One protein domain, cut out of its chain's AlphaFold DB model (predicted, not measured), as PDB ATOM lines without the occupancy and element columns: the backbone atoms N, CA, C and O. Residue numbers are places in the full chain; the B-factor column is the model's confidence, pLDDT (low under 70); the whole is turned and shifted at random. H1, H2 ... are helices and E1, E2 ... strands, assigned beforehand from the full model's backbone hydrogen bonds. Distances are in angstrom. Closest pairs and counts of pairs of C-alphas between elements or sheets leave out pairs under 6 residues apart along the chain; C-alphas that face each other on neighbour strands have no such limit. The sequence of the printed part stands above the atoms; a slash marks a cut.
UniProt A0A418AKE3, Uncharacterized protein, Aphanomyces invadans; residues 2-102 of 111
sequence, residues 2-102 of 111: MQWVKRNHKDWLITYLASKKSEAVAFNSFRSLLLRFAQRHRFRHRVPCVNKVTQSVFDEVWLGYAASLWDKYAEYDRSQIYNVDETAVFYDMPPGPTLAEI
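This is residues 2 to 102 of the 111 residues of an uncharacterized protein of Aphanomyces invadans (UniProt A0A418AKE3). The model is drawn out between two ends: a small head of three helices, H1, H2 and H3, and, far from it, the lone helix H4. Between them the short strands E1 and E2 pair as a small two-stranded ribbon near the last turns of H3, and from this ribbon residues 47 to 54 lead out to H4 and residues 74 to 97 return, a wide open loop. The printed part has 101 residues, in the order H1 H2 H3 E1 H4 E2; the sheet, E1 - E2, is antiparallel, and the class is mostly helix. The whole is extended, with a radius of gyration of the C-alphas of 22.8 A and spans of 68 by 31 by 25 A.

H1, residues 2 to 8, begins at C-alpha 2 (-49.233, 25.568, -26.057) and is 10.2 A long. H2 is residues 10 to 18, 12.3 A. H3, residues 23 to 40, is 25.7 A. E1 is residues 43 to 46, 8.9 A. H4, residues 55 to 73, is 26.1 A and ends at C-alpha 73 (-40.257, -10.506, -59.429). E2, residues 98 to 101, is 10.0 A and ends at C-alpha 101 (-50.960, 15.284, -37.722).

H1 and H2 are close but not clearly touching, with Lys 6 and Leu 13 closest, their C-alphas 7.0 A apart. H2 touches residues 23 to 30 of H3 at a steep tilt of 57 degrees, opposite ways; the closest C-alphas, of Leu 17 and Ala 26, are 5.1 A apart. The closest C-alphas of H3 and E1 are those of Ala 38 and Arg 44, 7.3 A. E1 and E2 are antiparallel at 135 degrees, with N 44 and O 100 at 2.9 A and N 46 and O 98 at 2.8 A within hydrogen-bond range. H4 is apart from H1, H2 and H3. In H1, H2, H3 and H4 every O i to N i+4 pair is within hydrogen-bond range.

The two C-alphas farthest apart, of Lys 21 and Glu 75, are 68.6 A apart. The printed part has no cut. The link from H4 to E2, 24 residues, is long. The pLDDT is under 70 at residues 49 to 51, 88 and 90 to 95.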
ATOM      1  N   MET A   2     -49.320  24.749 -27.281       87.38
ATOM      2  CA  MET A   2     -49.233  25.568 -26.057       87.38
ATOM      3  C   MET A   2     -48.559  26.930 -26.288       87.38
ATOM      4  O   MET A   2     -49.099  27.956 -25.893       87.38
ATOM      5  N   GLN A   3     -47.412  26.954 -26.977       88.38
ATOM      6  CA  GLN A   3     -46.740  28.214 -27.306       88.38
ATOM      7  C   GLN A   3     -47.585  29.120 -28.213       88.38
ATOM      8  O   GLN A   3     -47.573  30.328 -28.034       88.38
ATOM      9  N   TRP A   4     -48.346  28.548 -29.148       90.25
ATOM     10  CA  TRP A   4     -49.221  29.323 -30.027       90.25
ATOM     11  C   TRP A   4     -50.336  30.011 -29.229       90.25
ATOM     12  O   TRP A   4     -50.551  31.202 -29.406       90.25
ATOM     13  N   VAL A   5     -50.967  29.306 -28.282       92.81
ATOM     14  CA  VAL A   5     -51.975  29.903 -27.389       92.81
ATOM     15  C   VAL A   5     -51.356  30.998 -26.520       92.81
ATOM     16  O   VAL A   5     -51.927  32.076 -26.408       92.81
ATOM     17  N   LYS A   6     -50.158  30.767 -25.963       91.69
ATOM     18  CA  LYS A   6     -49.438  31.782 -25.174       91.69
ATOM     19  C   LYS A   6     -49.131  33.055 -25.972       91.69
ATOM     20  O   LYS A   6     -49.163  34.133 -25.395       91.69
ATOM     21  N   ARG A   7     -48.813  32.929 -27.266       93.81
ATOM     22  CA  ARG A   7     -48.480  34.066 -28.139       93.81
ATOM     23  C   ARG A   7     -49.718  34.808 -28.651       93.81
ATOM     24  O   ARG A   7     -49.681  36.026 -28.713       93.81
ATOM     25  N   ASN A   8     -50.789  34.092 -29.000       95.31
ATOM     26  CA  ASN A   8     -51.936  34.667 -29.721       95.31
ATOM     27  C   ASN A   8     -53.182  34.901 -28.851       95.31
ATOM     28  O   ASN A   8     -54.031  35.705 -29.205       95.31
ATOM     29  N   HIS A   9     -53.312  34.208 -27.717       94.69
ATOM     30  CA  HIS A   9     -54.502  34.256 -26.856       94.69
ATOM     31  C   HIS A   9     -54.116  34.382 -25.377       94.69
ATOM     32  O   HIS A   9     -54.654  33.683 -24.515       94.69
ATOM     33  N   LYS A  10     -53.144  35.251 -25.080       94.38
ATOM     34  CA  LYS A  10     -52.573  35.407 -23.737       94.38
ATOM     35  C   LYS A  10     -53.618  35.826 -22.699       94.38
ATOM     36  O   LYS A  10     -53.698  35.187 -21.654       94.38
ATOM     37  N   ASP A  11     -54.440  36.831 -22.995       96.56
ATOM     38  CA  ASP A  11     -55.427  37.358 -22.038       96.56
ATOM     39  C   ASP A  11     -56.520  36.332 -21.724       96.56
ATOM     40  O   ASP A  11     -56.879  36.107 -20.564       96.56
ATOM     41  N   TRP A  12     -56.977  35.621 -22.758       96.88
ATOM     42  CA  TRP A  12     -57.876  34.483 -22.591       96.88
ATOM     43  C   TRP A  12     -57.233  33.382 -21.742       96.88
ATOM     44  O   TRP A  12     -57.880  32.854 -20.842       96.88
ATOM     45  N   LEU A  13     -55.958  33.054 -21.983       95.38
ATOM     46  CA  LEU A  13     -55.244  32.027 -21.225       95.38
ATOM     47  C   LEU A  13     -55.119  32.402 -19.743       95.38
ATOM     48  O   LEU A  13     -55.362  31.553 -18.889       95.38
ATOM     49  N   ILE A  14     -54.778  33.656 -19.435       95.00
ATOM     50  CA  ILE A  14     -54.690  34.155 -18.054       95.00
ATOM     51  C   ILE A  14     -56.051  34.020 -17.366       95.00
ATOM     52  O   ILE A  14     -56.145  33.404 -16.304       95.00
ATOM     53  N   THR A  15     -57.112  34.508 -18.011       96.81
ATOM     54  CA  THR A  15     -58.481  34.440 -17.477       96.81
ATOM     55  C   THR A  15     -58.934  32.990 -17.273       96.81
ATOM     56  O   THR A  15     -59.485  32.637 -16.230       96.81
ATOM     57  N   TYR A  16     -58.654  32.113 -18.241       96.12
ATOM     58  CA  TYR A  16     -59.002  30.695 -18.179       96.12
ATOM     59  C   TYR A  16     -58.292  29.966 -17.032       96.12
ATOM     60  O   TYR A  16     -58.909  29.131 -16.369       96.12
ATOM     61  N   LEU A  17     -57.003  30.248 -16.809       95.50
ATOM     62  CA  LEU A  17     -56.223  29.626 -15.737       95.50
ATOM     63  C   LEU A  17     -56.650  30.146 -14.358       95.50
ATOM     64  O   LEU A  17     -56.793  29.340 -13.441       95.50
ATOM     65  N   ALA A  18     -56.932  31.447 -14.233       95.31
ATOM     66  CA  ALA A  18     -57.436  32.059 -13.002       95.31
ATOM     67  C   ALA A  18     -58.820  31.523 -12.592       95.31
ATOM     68  O   ALA A  18     -59.159  31.502 -11.414       95.31
ATOM     69  N   SER A  19     -59.608  31.017 -13.547       96.00
ATOM     70  CA  SER A  19     -60.925  30.418 -13.290       96.00
ATOM     71  C   SER A  19     -60.872  29.077 -12.528       96.00
ATOM     72  O   SER A  19     -61.917  28.445 -12.330       96.00
ATOM     73  N   LYS A  20     -59.685  28.542 -12.224       95.56
ATOM     74  CA  LYS A  20     -59.495  27.169 -11.732       95.56
ATOM     75  C   LYS A  20     -59.120  27.173 -10.256       95.56
ATOM     76  O   LYS A  20     -58.488  28.090  -9.759       95.56
ATOM     77  N   LYS A  21     -59.496  26.095  -9.562       94.06
ATOM     78  CA  LYS A  21     -59.377  25.975  -8.097       94.06
ATOM     79  C   LYS A  21     -57.936  26.000  -7.576       94.06
ATOM     80  O   LYS A  21     -57.713  26.370  -6.434       94.06
ATOM     81  N   SER A  22     -56.977  25.550  -8.378       95.69
ATOM     82  CA  SER A  22     -55.554  25.564  -8.044       95.69
ATOM     83  C   SER A  22     -54.721  25.569  -9.318       95.69
ATOM     84  O   SER A  22     -55.208  25.181 -10.383       95.69
ATOM     85  N   GLU A  23     -53.452  25.949  -9.208       92.56
ATOM     86  CA  GLU A  23     -52.525  25.969 -10.341       92.56
ATOM     87  C   GLU A  23     -52.341  24.578 -10.971       92.56
ATOM     88  O   GLU A  23     -52.407  24.434 -12.193       92.56
ATOM     89  N   ALA A  24     -52.227  23.526 -10.152       93.94
ATOM     90  CA  ALA A  24     -52.131  22.146 -10.635       93.94
ATOM     91  C   ALA A  24     -53.376  21.727 -11.443       93.94
ATOM     92  O   ALA A  24     -53.265  21.115 -12.510       93.94
ATOM     93  N   VAL A  25     -54.574  22.094 -10.973       94.94
ATOM     94  CA  VAL A  25     -55.831  21.852 -11.702       94.94
ATOM     95  C   VAL A  25     -55.896  22.711 -12.965       94.94
ATOM     96  O   VAL A  25     -56.347  22.236 -14.012       94.94
ATOM     97  N   ALA A  26     -55.412  23.952 -12.909       94.50
ATOM     98  CA  ALA A  26     -55.366  24.849 -14.055       94.50
ATOM     99  C   ALA A  26     -54.512  24.272 -15.180       94.50
ATOM    100  O   ALA A  26     -54.996  24.101 -16.304       94.50
ATOM    101  N   PHE A  27     -53.293  23.854 -14.851       92.62
ATOM    102  CA  PHE A  27     -52.378  23.226 -15.789       92.62
ATOM    103  C   PHE A  27     -52.953  21.934 -16.382       92.62
ATOM    104  O   PHE A  27     -53.002  21.788 -17.606       92.62
ATOM    105  N   ASN A  28     -53.451  21.019 -15.544       94.44
ATOM    106  CA  ASN A  28     -53.991  19.740 -16.010       94.44
ATOM    107  C   ASN A  28     -55.241  19.914 -16.882       94.44
ATOM    108  O   ASN A  28     -55.380  19.244 -17.913       94.44
ATOM    109  N   SER A  29     -56.134  20.838 -16.516       94.62
ATOM    110  CA  SER A  29     -57.329  21.139 -17.309       94.62
ATOM    111  C   SER A  29     -56.970  21.760 -18.660       94.62
ATOM    112  O   SER A  29     -57.515  21.351 -19.686       94.62
ATOM    113  N   PHE A  30     -56.011  22.689 -18.690       95.38
ATOM    114  CA  PHE A  30     -55.537  23.304 -19.924       95.38
ATOM    115  C   PHE A  30     -54.826  22.291 -20.827       95.38
ATOM    116  O   PHE A  30     -55.147  22.182 -22.010       95.38
ATOM    117  N   ARG A  31     -53.928  21.470 -20.269       93.50
ATOM    118  CA  ARG A  31     -53.283  20.364 -20.992       93.50
ATOM    119  C   ARG A  31     -54.320  19.424 -21.605       93.50
ATOM    120  O   ARG A  31     -54.206  19.080 -22.779       93.50
ATOM    121  N   SER A  32     -55.345  19.049 -20.843       95.00
ATOM    122  CA  SER A  32     -56.424  18.179 -21.322       95.00
ATOM    123  C   SER A  32     -57.220  18.817 -22.462       95.00
ATOM    124  O   SER A  32     -57.528  18.138 -23.440       95.00
ATOM    125  N   LEU A  33     -57.511  20.118 -22.378       95.19
ATOM    126  CA  LEU A  33     -58.171  20.869 -23.449       95.19
ATOM    127  C   LEU A  33     -57.351  20.830 -24.747       95.19
ATOM    128  O   LEU A  33     -57.890  20.494 -25.803       95.19
ATOM    129  N   LEU A  34     -56.045  21.103 -24.662       94.38
ATOM    130  CA  LEU A  34     -55.146  21.057 -25.818       94.38
ATOM    131  C   LEU A  34     -55.043  19.648 -26.417       94.38
ATOM    132  O   LEU A  34     -55.063  19.499 -27.636       94.38
ATOM    133  N   LEU A  35     -54.968  18.609 -25.579       92.62
ATOM    134  CA  LEU A  35     -54.917  17.221 -26.045       92.62
ATOM    135  C   LEU A  35     -56.212  16.805 -26.750       92.62
ATOM    136  O   LEU A  35     -56.144  16.189 -27.811       92.62
ATOM    137  N   ARG A  36     -57.385  17.182 -26.224       94.69
ATOM    138  CA  ARG A  36     -58.676  16.915 -26.885       94.69
ATOM    139  C   ARG A  36     -58.785  17.634 -28.225       94.69
ATOM    140  O   ARG A  36     -59.249  17.041 -29.197       94.69
ATOM    141  N   PHE A  37     -58.339  18.889 -28.289       93.38
ATOM    142  CA  PHE A  37     -58.269  19.634 -29.545       93.38
ATOM    143  C   PHE A  37     -57.363  18.911 -30.551       93.38
ATOM    144  O   PHE A  37     -57.792  18.607 -31.662       93.38
ATOM    145  N   ALA A  38     -56.147  18.544 -30.140       91.38
ATOM    146  CA  ALA A  38     -55.208  17.802 -30.974       91.38
ATOM    147  C   ALA A  38     -55.833  16.493 -31.493       91.38
ATOM    148  O   ALA A  38     -55.826  16.232 -32.694       91.38
ATOM    149  N   GLN A  39     -56.456  15.704 -30.614       90.75
ATOM    150  CA  GLN A  39     -57.110  14.451 -30.987       90.75
ATOM    151  C   GLN A  39     -58.236  14.642 -32.010       90.75
ATOM    152  O   GLN A  39     -58.311  13.857 -32.963       90.75
ATOM    153  N   ARG A  40     -59.076  15.671 -31.828       94.06
ATOM    154  CA  ARG A  40     -60.174  16.030 -32.740       94.06
ATOM    155  C   ARG A  40     -59.661  16.434 -34.118       94.06
ATOM    156  O   ARG A  40     -60.208  15.995 -35.120       94.06
ATOM    157  N   HIS A  41     -58.574  17.194 -34.166       90.88
ATOM    158  CA  HIS A  41     -57.934  17.631 -35.408       90.88
ATOM    159  C   HIS A  41     -56.899  16.628 -35.931       90.88
ATOM    160  O   HIS A  41     -55.947  17.004 -36.603       90.88
ATOM    161  N   ARG A  42     -57.083  15.335 -35.629       91.00
ATOM    162  CA  ARG A  42     -56.274  14.228 -36.164       91.00
ATOM    163  C   ARG A  42     -54.779  14.320 -35.847       91.00
ATOM    164  O   ARG A  42     -53.977  13.709 -36.540       91.00
ATOM    165  N   PHE A  43     -54.388  14.983 -34.767       88.44
ATOM    166  CA  PHE A  43     -53.043  14.846 -34.217       88.44
ATOM    167  C   PHE A  43     -52.968  13.611 -33.316       88.44
ATOM    168  O   PHE A  43     -53.918  13.263 -32.599       88.44
ATOM    169  N   ARG A  44     -51.831  12.922 -33.361       86.50
ATOM    170  CA  ARG A  44     -51.521  11.751 -32.535       86.50
ATOM    171  C   ARG A  44     -50.088  11.833 -32.040       86.50
ATOM    172  O   ARG A  44     -49.242  12.474 -32.657       86.50
ATOM    173  N   HIS A  45     -49.837  11.179 -30.912       84.38
ATOM    174  CA  HIS A  45     -48.488  10.973 -30.409       84.38
ATOM    175  C   HIS A  45     -47.748  10.062 -31.391       84.38
ATOM    176  O   HIS A  45     -48.205   8.954 -31.668       84.38
ATOM    177  N   ARG A  46     -46.649  10.556 -31.956       79.75
ATOM    178  CA  ARG A  46     -45.790   9.836 -32.895       79.75
ATOM    179  C   ARG A  46     -44.341   9.979 -32.460       79.75
ATOM    180  O   ARG A  46     -43.936  11.044 -31.993       79.75
ATOM    181  N   VAL A  47     -43.573   8.909 -32.619       76.25
ATOM    182  CA  VAL A  47     -42.124   8.966 -32.430       76.25
ATOM    183  C   VAL A  47     -41.548   9.816 -33.570       76.25
ATOM    184  O   VAL A  47     -41.922   9.609 -34.733       76.25
ATOM    185  N   PRO A  48     -40.730  10.836 -33.272       70.12
ATOM    186  CA  PRO A  48     -40.063  11.592 -34.316       70.12
ATOM    187  C   PRO A  48     -39.080  10.693 -35.067       70.12
ATOM    188  O   PRO A  48     -38.224  10.062 -34.450       70.12
ATOM    189  N   CYS A  49     -39.185  10.654 -36.394       66.94
ATOM    190  CA  CYS A  49     -38.232   9.948 -37.246       66.94
ATOM    191  C   CYS A  49     -37.308  10.963 -37.921       66.94
ATOM    192  O   CYS A  49     -37.771  11.951 -38.498       66.94
ATOM    193  N   VAL A  50     -36.003  10.713 -37.852       66.94
ATOM    194  CA  VAL A  50     -34.992  11.520 -38.541       66.94
ATOM    195  C   VAL A  50     -34.673  10.831 -39.864       66.94
ATOM    196  O   VAL A  50     -34.110   9.741 -39.867       66.94
ATOM    197  N   ASN A  51     -35.025  11.457 -40.987       63.16
ATOM    198  CA  ASN A  51     -34.646  10.952 -42.308       63.16
ATOM    199  C   ASN A  51     -33.308  11.552 -42.737       63.16
ATOM    200  O   ASN A  51     -33.057  12.737 -42.525       63.16
ATOM    201  N   LYS A  52     -32.476  10.735 -43.390       70.38
ATOM    202  CA  LYS A  52     -31.197  11.167 -43.971       70.38
ATOM    203  C   LYS A  52     -31.362  11.932 -45.296       70.38
ATOM    204  O   LYS A  52     -30.422  12.581 -45.729       70.38
ATOM    205  N   VAL A  53     -32.539  11.851 -45.928       73.06
ATOM    206  CA  VAL A  53     -32.843  12.410 -47.261       73.06
ATOM    207  C   VAL A  53     -34.198  13.132 -47.288       73.06
ATOM    208  O   VAL A  53     -35.050  12.915 -46.419       73.06
ATOM    209  N   THR A  54     -34.391  14.015 -48.273       76.69
ATOM    210  CA  THR A  54     -35.644  14.763 -48.477       76.69
ATOM    211  C   THR A  54     -36.775  13.850 -48.962       76.69
ATOM    212  O   THR A  54     -36.536  12.764 -49.485       76.69
ATOM    213  N   GLN A  55     -38.029  14.288 -48.787       75.19
ATOM    214  CA  GLN A  55     -39.198  13.494 -49.192       75.19
ATOM    215  C   GLN A  55     -39.239  13.256 -50.704       75.19
ATOM    216  O   GLN A  55     -39.478  12.138 -51.124       75.19
ATOM    217  N   SER A  56     -38.954  14.287 -51.502       79.12
ATOM    218  CA  SER A  56     -38.983  14.195 -52.965       79.12
ATOM    219  C   SER A  56     -37.988  13.170 -53.498       79.12
ATOM    220  O   SER A  56     -38.346  12.349 -54.331       79.12
ATOM    221  N   VAL A  57     -36.763  13.176 -52.962       83.00
ATOM    222  CA  VAL A  57     -35.718  12.214 -53.336       83.00
ATOM    223  C   VAL A  57     -36.126  10.801 -52.928       83.00
ATOM    224  O   VAL A  57     -35.915   9.856 -53.679       83.00
ATOM    225  N   PHE A  58     -36.736  10.644 -51.751       82.31
ATOM    226  CA  PHE A  58     -37.219   9.340 -51.308       82.31
ATOM    227  C   PHE A  58     -38.342   8.807 -52.206       82.31
ATOM    228  O   PHE A  58     -38.291   7.648 -52.598       82.31
ATOM    229  N   ASP A  59     -39.321   9.646 -52.551       83.62
ATOM    230  CA  ASP A  59     -40.461   9.253 -53.383       83.62
ATOM    231  C   ASP A  59     -40.006   8.862 -54.804       83.62
ATOM    232  O   ASP A  59     -40.481   7.867 -55.353       83.62
ATOM    233  N   GLU A  60     -39.037   9.586 -55.374       86.50
ATOM    234  CA  GLU A  60     -38.443   9.283 -56.683       86.50
ATOM    235  C   GLU A  60     -37.683   7.948 -56.678       86.50
ATOM    236  O   GLU A  60     -37.937   7.078 -57.516       86.50
ATOM    237  N   VAL A  61     -36.798   7.745 -55.693       89.31
ATOM    238  CA  VAL A  61     -36.051   6.486 -55.537       89.31
ATOM    239  C   VAL A  61     -37.004   5.318 -55.297       89.31
ATOM    240  O   VAL A  61     -36.820   4.243 -55.866       89.31
ATOM    241  N   TRP A  62     -38.045   5.526 -54.488       89.25
ATOM    242  CA  TRP A  62     -39.030   4.498 -54.180       89.25
ATOM    243  C   TRP A  62     -39.814   4.066 -55.423       89.25
ATOM    244  O   TRP A  62     -39.979   2.868 -55.636       89.25
ATOM    245  N   LEU A  63     -40.245   5.007 -56.271       90.62
ATOM    246  CA  LEU A  63     -40.953   4.692 -57.519       90.62
ATOM    247  C   LEU A  63     -40.086   3.873 -58.483       90.62
ATOM    248  O   LEU A  63     -40.550   2.860 -59.008       90.62
ATOM    249  N   GLY A  64     -38.824   4.270 -58.680       92.62
ATOM    250  CA  GLY A  64     -37.886   3.519 -59.523       92.62
ATOM    251  C   GLY A  64     -37.594   2.118 -58.975       92.62
ATOM    252  O   GLY A  64     -37.592   1.130 -59.716       92.62
ATOM    253  N   TYR A  65     -37.415   2.005 -57.656       90.62
ATOM    254  CA  TYR A  65     -37.208   0.716 -57.001       90.62
ATOM    255  C   TYR A  65     -38.446  -0.186 -57.091       90.62
ATOM    256  O   TYR A  65     -38.324  -1.361 -57.411       90.62
ATOM    257  N   ALA A  66     -39.649   0.353 -56.876       91.62
ATOM    258  CA  ALA A  66     -40.892  -0.403 -57.003       91.62
ATOM    259  C   ALA A  66     -41.094  -0.933 -58.432       91.62
ATOM    260  O   ALA A  66     -41.454  -2.097 -58.598       91.62
ATOM    261  N   ALA A  67     -40.827  -0.111 -59.452       93.56
ATOM    262  CA  ALA A  67     -40.917  -0.529 -60.849       93.56
ATOM    263  C   ALA A  67     -39.947  -1.680 -61.157       93.56
ATOM    264  O   ALA A  67     -40.373  -2.721 -61.645       93.56
ATOM    265  N   SER A  68     -38.666  -1.528 -60.804       93.75
ATOM    266  CA  SER A  68     -37.648  -2.568 -61.029       93.75
ATOM    267  C   SER A  68     -37.889  -3.852 -60.229       93.75
ATOM    268  O   SER A  68     -37.633  -4.947 -60.728       93.75
ATOM    269  N   LEU A  69     -38.408  -3.744 -59.004       91.75
ATOM    270  CA  LEU A  69     -38.745  -4.900 -58.178       91.75
ATOM    271  C   LEU A  69     -39.870  -5.716 -58.816       91.75
ATOM    272  O   LEU A  69     -39.751  -6.933 -58.934       91.75
ATOM    273  N   TRP A  70     -40.945  -5.065 -59.261       93.25
ATOM    274  CA  TRP A  70     -42.051  -5.784 -59.888       93.25
ATOM    275  C   TRP A  70     -41.723  -6.259 -61.301       93.25
ATOM    276  O   TRP A  70     -42.137  -7.354 -61.649       93.25
ATOM    277  N   ASP A  71     -40.917  -5.533 -62.073       94.94
ATOM    278  CA  ASP A  71     -40.418  -6.019 -63.368       94.94
ATOM    279  C   ASP A  71     -39.671  -7.358 -63.223       94.94
ATOM    280  O   ASP A  71     -39.888  -8.294 -63.986       94.94
ATOM    281  N   LYS A  72     -38.851  -7.483 -62.173       93.62
ATOM    282  CA  LYS A  72     -38.022  -8.670 -61.944       93.62
ATOM    283  C   LYS A  72     -38.734  -9.817 -61.227       93.62
ATOM    284  O   LYS A  72     -38.371 -10.970 -61.434       93.62
ATOM    285  N   TYR A  73     -39.685  -9.515 -60.345       91.94
ATOM    286  CA  TYR A  73     -40.257 -10.506 -59.429       91.94
ATOM    287  C   TYR A  73     -41.783 -10.668 -59.543       91.94
ATOM    288  O   TYR A  73     -42.366 -11.385 -58.733       91.94
ATOM    289  N   ALA A  74     -42.452 -10.051 -60.528       92.12
ATOM    290  CA  ALA A  74     -43.911 -10.161 -60.693       92.12
ATOM    291  C   ALA A  74     -44.417 -11.588 -60.953       92.12
ATOM    292  O   ALA A  74     -45.589 -11.862 -60.697       92.12
ATOM    293  N   GLU A  75     -43.567 -12.479 -61.463       93.75
ATOM    294  CA  GLU A  75     -43.921 -13.877 -61.736       93.75
ATOM    295  C   GLU A  75     -44.016 -14.748 -60.475       93.75
ATOM    296  O   GLU A  75     -44.662 -15.796 -60.499       93.75
ATOM    297  N   TYR A  76     -43.400 -14.321 -59.369       92.50
ATOM    298  CA  TYR A  76     -43.452 -15.052 -58.108       92.50
ATOM    299  C   TYR A  76     -44.789 -14.818 -57.408       92.50
ATOM    300  O   TYR A  76     -45.300 -13.696 -57.340       92.50
ATOM    301  N   ASP A  77     -45.341 -15.883 -56.824       92.75
ATOM    302  CA  ASP A  77     -46.536 -15.746 -56.006       92.75
ATOM    303  C   ASP A  77     -46.231 -14.903 -54.762       92.75
ATOM    304  O   ASP A  77     -45.170 -15.010 -54.142       92.75
ATOM    305  N   ARG A  78     -47.191 -14.072 -54.353       88.56
ATOM    306  CA  ARG A  78     -47.011 -13.171 -53.208       88.56
ATOM    307  C   ARG A  78     -46.724 -13.916 -51.904       88.56
ATOM    308  O   ARG A  78     -46.088 -13.337 -51.030       88.56
ATOM    309  N   SER A  79     -47.151 -15.173 -51.765       92.69
ATOM    310  CA  SER A  79     -46.833 -16.012 -50.599       92.69
ATOM    311  C   SER A  79     -45.346 -16.359 -50.478       92.69
ATOM    312  O   SER A  79     -44.902 -16.747 -49.397       92.69
ATOM    313  N   GLN A  80     -44.576 -16.193 -51.556       90.75
ATOM    314  CA  GLN A  80     -43.135 -16.450 -51.601       90.75
ATOM    315  C   GLN A  80     -42.294 -15.188 -51.351       90.75
ATOM    316  O   GLN A  80     -41.068 -15.268 -51.286       90.75
ATOM    317  N   ILE A  81     -42.931 -14.022 -51.204       88.56
ATOM    318  CA  ILE A  81     -42.254 -12.750 -50.944       88.56
ATOM    319  C   ILE A  81     -42.259 -12.491 -49.437       88.56
ATOM    320  O   ILE A  81     -43.288 -12.162 -48.846       88.56
ATOM    321  N   TYR A  82     -41.088 -12.609 -48.813       89.38
ATOM    322  CA  TYR A  82     -40.910 -12.360 -47.384       89.38
ATOM    323  C   TYR A  82     -40.360 -10.956 -47.142       89.38
ATOM    324  O   TYR A  82     -39.358 -10.559 -47.736       89.38
ATOM    325  N   ASN A  83     -41.002 -10.207 -46.242       89.94
ATOM    326  CA  ASN A  83     -40.452  -8.944 -45.760       89.94
ATOM    327  C   ASN A  83     -39.356  -9.226 -44.727       89.94
ATOM    328  O   ASN A  83     -39.584  -9.988 -43.787       89.94
ATOM    329  N   VAL A  84     -38.196  -8.597 -44.892       88.88
ATOM    330  CA  VAL A  84     -37.070  -8.698 -43.962       88.88
ATOM    331  C   VAL A  84     -36.615  -7.288 -43.629       88.88
ATOM    332  O   VAL A  84     -36.245  -6.528 -44.524       88.88
ATOM    333  N   ASP A  85     -36.634  -6.939 -42.349       87.06
ATOM    334  CA  ASP A  85     -36.084  -5.690 -41.846       87.06
ATOM    335  C   ASP A  85     -35.359  -5.893 -40.511       87.06
ATOM    336  O   ASP A  85     -35.591  -6.847 -39.769       87.06
ATOM    337  N   GLU A  86     -34.431  -4.986 -40.220       86.31
ATOM    338  CA  GLU A  86     -33.758  -4.932 -38.930       86.31
ATOM    339  C   GLU A  86     -34.460  -3.896 -38.055       86.31
ATOM    340  O   GLU A  86     -34.450  -2.696 -38.339       86.31
ATOM    341  N   THR A  87     -35.053  -4.349 -36.953       76.06
ATOM    342  CA  THR A  87     -35.526  -3.450 -35.898       76.06
ATOM    343  C   THR A  87     -34.442  -3.338 -34.835       76.06
ATOM    344  O   THR A  87     -34.214  -4.269 -34.063       76.06
ATOM    345  N   ALA A  88     -33.767  -2.189 -34.781       69.69
ATOM    346  CA  ALA A  88     -32.808  -1.914 -33.719       69.69
ATOM    347  C   ALA A  88     -33.509  -1.936 -32.350       69.69
ATOM    348  O   ALA A  88     -34.492  -1.227 -32.122       69.69
ATOM    349  N   VAL A  89     -32.981  -2.741 -31.429       73.56
ATOM    350  CA  VAL A  89     -33.408  -2.756 -30.029       73.56
ATOM    351  C   VAL A  89     -32.562  -1.734 -29.277       73.56
ATOM    352  O   VAL A  89     -31.359  -1.912 -29.108       73.56
ATOM    353  N   PHE A  90     -33.184  -0.637 -28.851       69.00
ATOM    354  CA  PHE A  90     -32.515   0.407 -28.079       69.00
ATOM    355  C   PHE A  90     -32.674   0.128 -26.580       69.00
ATOM    356  O   PHE A  90     -33.796  -0.019 -26.098       69.00
ATOM    357  N   TYR A  91     -31.559   0.070 -25.846       65.62
ATOM    358  CA  TYR A  91     -31.569   0.030 -24.376       65.62
ATOM    359  C   TYR A  91     -31.818   1.415 -23.756       65.62
ATOM    360  O   TYR A  91     -32.292   1.506 -22.625       65.62
ATOM    361  N   ASP A  92     -31.538   2.484 -24.504       69.12
ATOM    362  CA  ASP A  92     -31.831   3.857 -24.096       69.12
ATOM    363  C   ASP A  92     -33.304   4.214 -24.304       69.12
ATOM    364  O   ASP A  92     -33.963   3.740 -25.234       69.12
ATOM    365  N   MET A  93     -33.816   5.094 -23.435       69.69
ATOM    366  CA  MET A  93     -35.210   5.536 -23.455       69.69
ATOM    367  C   MET A  93     -35.570   6.071 -24.851       69.69
ATOM    368  O   MET A  93     -34.958   7.044 -25.304       69.69
ATOM    369  N   PRO A  94     -36.553   5.463 -25.545       60.31
ATOM    370  CA  PRO A  94     -36.882   5.855 -26.904       60.31
ATOM    371  C   PRO A  94     -37.291   7.333 -26.948       60.31
ATOM    372  O   PRO A  94     -37.841   7.849 -25.965       60.31
ATOM    373  N   PRO A  95     -37.052   8.029 -28.076       66.25
ATOM    374  CA  PRO A  95     -37.378   9.439 -28.208       66.25
ATOM    375  C   PRO A  95     -38.819   9.712 -27.775       66.25
ATOM    376  O   PRO A  95     -39.756   9.055 -28.236       66.25
ATOM    377  N   GLY A  96     -38.989  10.694 -26.887       70.75
ATOM    378  CA  GLY A  96     -40.299  11.057 -26.363       70.75
ATOM    379  C   GLY A  96     -41.291  11.345 -27.503       70.75
ATOM    380  O   GLY A  96     -40.965  12.096 -28.430       70.75
ATOM    381  N   PRO A  97     -42.505  10.768 -27.473       77.12
ATOM    382  CA  PRO A  97     -43.468  10.960 -28.544       77.12
ATOM    383  C   PRO A  97     -43.900  12.427 -28.633       77.12
ATOM    384  O   PRO A  97     -44.215  13.065 -27.627       77.12
ATOM    385  N   THR A  98     -43.978  12.948 -29.856       80.00
ATOM    386  CA  THR A  98     -44.445  14.310 -30.155       80.00
ATOM    387  C   THR A  98     -45.789  14.259 -30.882       80.00
ATOM    388  O   THR A  98     -46.102  13.294 -31.576       80.00
ATOM    389  N   LEU A  99     -46.629  15.285 -30.718       82.44
ATOM    390  CA  LEU A  99     -47.884  15.393 -31.467       82.44
ATOM    391  C   LEU A  99     -47.608  15.749 -32.932       82.44
ATOM    392  O   LEU A  99     -47.088  16.827 -33.213       82.44
ATOM    393  N   ALA A 100     -48.031  14.882 -33.849       83.69
ATOM    394  CA  ALA A 100     -47.997  15.112 -35.290       83.69
ATOM    395  C   ALA A 100     -49.359  14.786 -35.918       83.69
ATOM    396  O   ALA A 100     -50.092  13.922 -35.427       83.69
ATOM    397  N   GLU A 101     -49.714  15.499 -36.984       84.12
ATOM    398  CA  GLU A 101     -50.960  15.284 -37.722       84.12
ATOM    399  C   GLU A 101     -50.912  13.944 -38.476       84.12
ATOM    400  O   GLU A 101     -49.891  13.576 -39.062       84.12
ATOM    401  N   ILE A 102     -52.004  13.177 -38.452       81.69
ATOM    402  CA  ILE A 102     -52.110  11.902 -39.170       81.69
ATOM    403  C   ILE A 102     -51.945  12.150 -40.673       81.69
ATOM    404  O   ILE A 102     -52.629  12.988 -41.249       81.69
TER     405      ILE A 102